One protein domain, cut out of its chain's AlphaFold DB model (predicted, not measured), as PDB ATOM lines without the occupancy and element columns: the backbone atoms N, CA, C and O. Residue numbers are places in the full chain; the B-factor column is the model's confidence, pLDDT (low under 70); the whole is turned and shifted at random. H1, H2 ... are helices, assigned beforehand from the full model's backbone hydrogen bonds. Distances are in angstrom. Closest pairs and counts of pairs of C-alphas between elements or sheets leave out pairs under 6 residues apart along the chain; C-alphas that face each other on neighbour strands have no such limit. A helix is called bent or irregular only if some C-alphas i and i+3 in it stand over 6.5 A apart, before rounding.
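This is residues 2 to 14 and 75 to 101 of the 287 residues of the protein "Transmembrane protein 119" of Xenopus tropicalis (UniProt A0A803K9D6). A short helix, H1, and a much longer one, H2, stand as a narrow, loose V, running opposite ways and coming nearest where Leu 4 of H1 meets the part of H2 round Cys 96. Residues 75 to 87, of which 78 to 87 belong to H2, stick out free past H1. The printed part has 40 residues with two named helices, H1 then H2 along the chain, and no named strand; the class is all helix. The whole is loose, with a radius of gyration of the C-alphas of 12.4 A, and flat, spanning 37 by 22 by 10 A.

H1, residues 2 to 14, and H2, residues 78 to 101, are close but not clearly touching, with 1 pair of C-alphas within 8 A. The closest C-alphas are those of Leu 4 and Cys 96, 7.5 A apart. The two helices run opposite ways at a shallow tilt of 28 degrees, and their centres are 13.7 A apart. In H1 and H2 every O i to N i+4 pair is within hydrogen-bond range.

H1 begins at C-alpha 2, at (35.993, -57.685, 5.285), and measures 18.1 A to C-alpha 14, at (50.348, -47.892, 10.397). H2 begins at C-alpha 78 and measures 33.9 A to C-alpha 101, at (37.548, -55.057, -10.864). Neither helix is bent or irregular.

The C-alphas farthest apart are those of Glu 76 and Met 101, 39.3 A. Residues 15 to 74 are cut out, and C-alphas 14 and 75 are 25.0 A apart across the cut; the link from H1 to H2 runs across it. The mean pLDDT of the printed part is 82.7, and residues 2 to 4 are under 70.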
ATOM      1  N   ALA A   2      35.011 -57.476   4.203       64.00
ATOM      2  CA  ALA A   2      35.993 -57.685   5.285       64.00
ATOM      3  C   ALA A   2      37.477 -57.407   4.951       64.00
ATOM      4  O   ALA A   2      38.197 -56.862   5.784       64.00
ATOM      5  N   PHE A   3      37.956 -57.734   3.747       61.28
ATOM      6  CA  PHE A   3      39.337 -57.423   3.348       61.28
ATOM      7  C   PHE A   3      39.595 -55.918   3.203       61.28
ATOM      8  O   PHE A   3      40.655 -55.442   3.594       61.28
ATOM      9  N   LEU A   4      38.619 -55.154   2.704       69.25
ATOM     10  CA  LEU A   4      38.764 -53.713   2.513       69.25
ATOM     11  C   LEU A   4      38.733 -52.959   3.846       69.25
ATOM     12  O   LEU A   4      39.529 -52.047   4.049       69.25
ATOM     13  N   THR A   5      37.877 -53.377   4.785       74.25
ATOM     14  CA  THR A   5      37.900 -52.837   6.152       74.25
ATOM     15  C   THR A   5      39.207 -53.184   6.862       74.25
ATOM     16  O   THR A   5      39.775 -52.304   7.495       74.25
ATOM     17  N   ASN A   6      39.746 -54.399   6.694       75.38
ATOM     18  CA  ASN A   6      41.061 -54.752   7.242       75.38
ATOM     19  C   ASN A   6      42.197 -53.905   6.644       75.38
ATOM     20  O   ASN A   6      42.984 -53.365   7.411       75.38
ATOM     21  N   VAL A   7      42.271 -53.724   5.318       76.81
ATOM     22  CA  VAL A   7      43.302 -52.874   4.681       76.81
ATOM     23  C   VAL A   7      43.177 -51.412   5.122       76.81
ATOM     24  O   VAL A   7      44.184 -50.783   5.441       76.81
ATOM     25  N   CYS A   8      41.955 -50.880   5.209       71.38
ATOM     26  CA  CYS A   8      41.703 -49.520   5.687       71.38
ATOM     27  C   CYS A   8      42.140 -49.339   7.153       71.38
ATOM     28  O   CYS A   8      42.875 -48.407   7.471       71.38
ATOM     29  N   VAL A   9      41.781 -50.281   8.034       77.31
ATOM     30  CA  VAL A   9      42.223 -50.297   9.438       77.31
ATOM     31  C   VAL A   9      43.746 -50.434   9.542       77.31
ATOM     32  O   VAL A   9      44.360 -49.718  10.330       77.31
ATOM     33  N   PHE A  10      44.386 -51.269   8.716       73.00
ATOM     34  CA  PHE A  10      45.846 -51.404   8.700       73.00
ATOM     35  C   PHE A  10      46.541 -50.100   8.289       73.00
ATOM     36  O   PHE A  10      47.516 -49.708   8.929       73.00
ATOM     37  N   LEU A  11      46.031 -49.394   7.275       74.12
ATOM     38  CA  LEU A  11      46.543 -48.078   6.874       74.12
ATOM     39  C   LEU A  11      46.368 -47.042   7.992       74.12
ATOM     40  O   LEU A  11      47.323 -46.346   8.327       74.12
ATOM     41  N   ILE A  12      45.190 -46.980   8.623       78.56
ATOM     42  CA  ILE A  12      44.911 -46.054   9.735       78.56
ATOM     43  C   ILE A  12      45.833 -46.322  10.937       78.56
ATOM     44  O   ILE A  12      46.330 -45.375  11.543       78.56
ATOM     45  N   ILE A  13      46.110 -47.591  11.259       73.69
ATOM     46  CA  ILE A  13      47.009 -47.979  12.357       73.69
ATOM     47  C   ILE A  13      48.486 -47.731  12.010       73.69
ATOM     48  O   ILE A  13      49.247 -47.288  12.866       73.69
ATOM     49  N   THR A  14      48.922 -47.998  10.775       70.94
ATOM     50  CA  THR A  14      50.348 -47.892  10.397       70.94
ATOM     51  C   THR A  14      50.797 -46.472  10.062       70.94
ATOM     52  O   THR A  14      51.948 -46.132  10.336       70.94
ATOM     53  N   LYS A  75      45.115 -24.822  10.212       86.81
ATOM     54  CA  LYS A  75      45.010 -23.522   9.525       86.81
ATOM     55  C   LYS A  75      46.318 -23.086   8.867       86.81
ATOM     56  O   LYS A  75      46.278 -22.623   7.733       86.81
ATOM     57  N   GLU A  76      47.451 -23.276   9.538       90.31
ATOM     58  CA  GLU A  76      48.773 -22.997   8.959       90.31
ATOM     59  C   GLU A  76      49.091 -23.965   7.804       90.31
ATOM     60  O   GLU A  76      49.569 -23.577   6.741       90.31
ATOM     61  N   TYR A  77      48.748 -25.244   7.981       91.31
ATOM     62  CA  TYR A  77      49.073 -26.327   7.055       91.31
ATOM     63  C   TYR A  77      47.872 -26.809   6.219       91.31
ATOM     64  O   TYR A  77      47.867 -27.961   5.779       91.31
ATOM     65  N   MET A  78      46.873 -25.948   5.949       87.38
ATOM     66  CA  MET A  78      45.634 -26.308   5.219       87.38
ATOM     67  C   MET A  78      45.943 -27.032   3.908       87.38
ATOM     68  O   MET A  78      45.418 -28.111   3.639       87.38
ATOM     69  N   LEU A  79      46.833 -26.446   3.103       88.38
ATOM     70  CA  LEU A  79      47.205 -26.970   1.790       88.38
ATOM     71  C   LEU A  79      47.912 -28.327   1.902       88.38
ATOM     72  O   LEU A  79      47.614 -29.235   1.132       88.38
ATOM     73  N   LEU A  80      48.790 -28.501   2.894       88.94
ATOM     74  CA  LEU A  80      49.482 -29.768   3.134       88.94
ATOM     75  C   LEU A  80      48.503 -30.862   3.586       88.94
ATOM     76  O   LEU A  80      48.561 -31.979   3.079       88.94
ATOM     77  N   ALA A  81      47.562 -30.536   4.477       88.00
ATOM     78  CA  ALA A  81      46.516 -31.458   4.915       88.00
ATOM     79  C   ALA A  81      45.588 -31.875   3.755       88.00
ATOM     80  O   ALA A  81      45.244 -33.050   3.639       88.00
ATOM     81  N   ILE A  82      45.237 -30.944   2.858       91.00
ATOM     82  CA  ILE A  82      44.436 -31.218   1.654       91.00
ATOM     83  C   ILE A  82      45.212 -32.089   0.651       91.00
ATOM     84  O   ILE A  82      44.656 -33.055   0.127       91.00
ATOM     85  N   VAL A  83      46.495 -31.808   0.403       94.94
ATOM     86  CA  VAL A  83      47.329 -32.589  -0.533       94.94
ATOM     87  C   VAL A  83      47.583 -34.004  -0.004       94.94
ATOM     88  O   VAL A  83      47.383 -34.973  -0.731       94.94
ATOM     89  N   VAL A  84      47.944 -34.158   1.273       92.06
ATOM     90  CA  VAL A  84      48.136 -35.483   1.889       92.06
ATOM     91  C   VAL A  84      46.808 -36.246   1.973       92.06
ATOM     92  O   VAL A  84      46.764 -37.434   1.658       92.06
ATOM     93  N   GLY A  85      45.709 -35.570   2.323       89.75
ATOM     94  CA  GLY A  85      44.372 -36.162   2.362       89.75
ATOM     95  C   GLY A  85      43.905 -36.673   0.997       89.75
ATOM     96  O   GLY A  85      43.483 -37.822   0.882       89.75
ATOM     97  N   THR A  86      44.031 -35.859  -0.055       93.44
ATOM     98  CA  THR A  86      43.666 -36.271  -1.421       93.44
ATOM     99  C   THR A  86      44.573 -37.382  -1.951       93.44
ATOM    100  O   THR A  86      44.059 -38.327  -2.543       93.44
ATOM    101  N   LEU A  87      45.881 -37.360  -1.663       92.31
ATOM    102  CA  LEU A  87      46.798 -38.454  -2.011       92.31
ATOM    103  C   LEU A  87      46.386 -39.787  -1.360       92.31
ATOM    104  O   LEU A  87      46.336 -40.812  -2.038       92.31
ATOM    105  N   ILE A  88      46.032 -39.780  -0.069       90.31
ATOM    106  CA  ILE A  88      45.547 -40.976   0.642       90.31
ATOM    107  C   ILE A  88      44.217 -41.468   0.047       90.31
ATOM    108  O   ILE A  88      44.065 -42.664  -0.202       90.31
ATOM    109  N   ILE A  89      43.274 -40.563  -0.236       88.25
ATOM    110  CA  ILE A  89      41.982 -40.906  -0.856       88.25
ATOM    111  C   ILE A  89      42.180 -41.515  -2.253       88.25
ATOM    112  O   ILE A  89      41.534 -42.512  -2.573       88.25
ATOM    113  N   LEU A  90      43.098 -40.979  -3.063       91.75
ATOM    114  CA  LEU A  90      43.429 -41.513  -4.388       91.75
ATOM    115  C   LEU A  90      44.063 -42.908  -4.308       91.75
ATOM    116  O   LEU A  90      43.652 -43.801  -5.047       91.75
ATOM    117  N   LEU A  91      45.003 -43.134  -3.383       88.12
ATOM    118  CA  LEU A  91      45.599 -44.457  -3.159       88.12
ATOM    119  C   LEU A  91      44.545 -45.489  -2.729       88.12
ATOM    120  O   LEU A  91      44.512 -46.599  -3.265       88.12
ATOM    121  N   ILE A  92      43.640 -45.108  -1.820       87.31
ATOM    122  CA  ILE A  92      42.500 -45.945  -1.426       87.31
ATOM    123  C   ILE A  92      41.594 -46.209  -2.635       87.31
ATOM    124  O   ILE A  92      41.226 -47.357  -2.860       87.31
ATOM    125  N   PHE A  93      41.268 -45.202  -3.451       87.56
ATOM    126  CA  PHE A  93      40.412 -45.370  -4.628       87.56
ATOM    127  C   PHE A  93      41.018 -46.321  -5.672       87.56
ATOM    128  O   PHE A  93      40.312 -47.197  -6.170       87.56
ATOM    129  N   VAL A  94      42.321 -46.217  -5.956       91.00
ATOM    130  CA  VAL A  94      43.029 -47.128  -6.874       91.00
ATOM    131  C   VAL A  94      43.007 -48.568  -6.350       91.00
ATOM    132  O   VAL A  94      42.682 -49.487  -7.101       91.00
ATOM    133  N   VAL A  95      43.274 -48.778  -5.056       88.44
ATOM    134  CA  VAL A  95      43.241 -50.112  -4.429       88.44
ATOM    135  C   VAL A  95      41.812 -50.675  -4.396       88.44
ATOM    136  O   VAL A  95      41.602 -51.828  -4.772       88.44
ATOM    137  N   CYS A  96      40.811 -49.866  -4.032       80.69
ATOM    138  CA  CYS A  96      39.389 -50.212  -4.108       80.69
ATOM    139  C   CYS A  96      38.983 -50.624  -5.529       80.69
ATOM    140  O   CYS A  96      38.372 -51.676  -5.708       80.69
ATOM    141  N   GLY A  97      39.333 -49.817  -6.533       82.44
ATOM    142  CA  GLY A  97      39.016 -50.063  -7.937       82.44
ATOM    143  C   GLY A  97      39.653 -51.352  -8.453       82.44
ATOM    144  O   GLY A  97      38.957 -52.185  -9.034       82.44
ATOM    145  N   ALA A  98      40.940 -51.573  -8.162       83.81
ATOM    146  CA  ALA A  98      41.649 -52.804  -8.509       83.81
ATOM    147  C   ALA A  98      41.022 -54.047  -7.853       83.81
ATOM    148  O   ALA A  98      40.819 -55.061  -8.524       83.81
ATOM    149  N   ILE A  99      40.652 -53.967  -6.569       80.12
ATOM    150  CA  ILE A  99      39.955 -55.042  -5.844       80.12
ATOM    151  C   ILE A  99      38.578 -55.317  -6.471       80.12
ATOM    152  O   ILE A  99      38.269 -56.464  -6.791       80.12
ATOM    153  N   ILE A 100      37.755 -54.287  -6.689       81.19
ATOM    154  CA  ILE A 100      36.397 -54.431  -7.238       81.19
ATOM    155  C   ILE A 100      36.439 -54.996  -8.664       81.19
ATOM    156  O   ILE A 100      35.690 -55.927  -8.967       81.19
ATOM    157  N   MET A 101      37.346 -54.511  -9.517       72.38
ATOM    158  CA  MET A 101      37.548 -55.057 -10.864       72.38
ATOM    159  C   MET A 101      37.967 -56.534 -10.797       72.38
ATOM    160  O   MET A 101      37.348 -57.383 -11.438       72.38
TER     161      MET A 101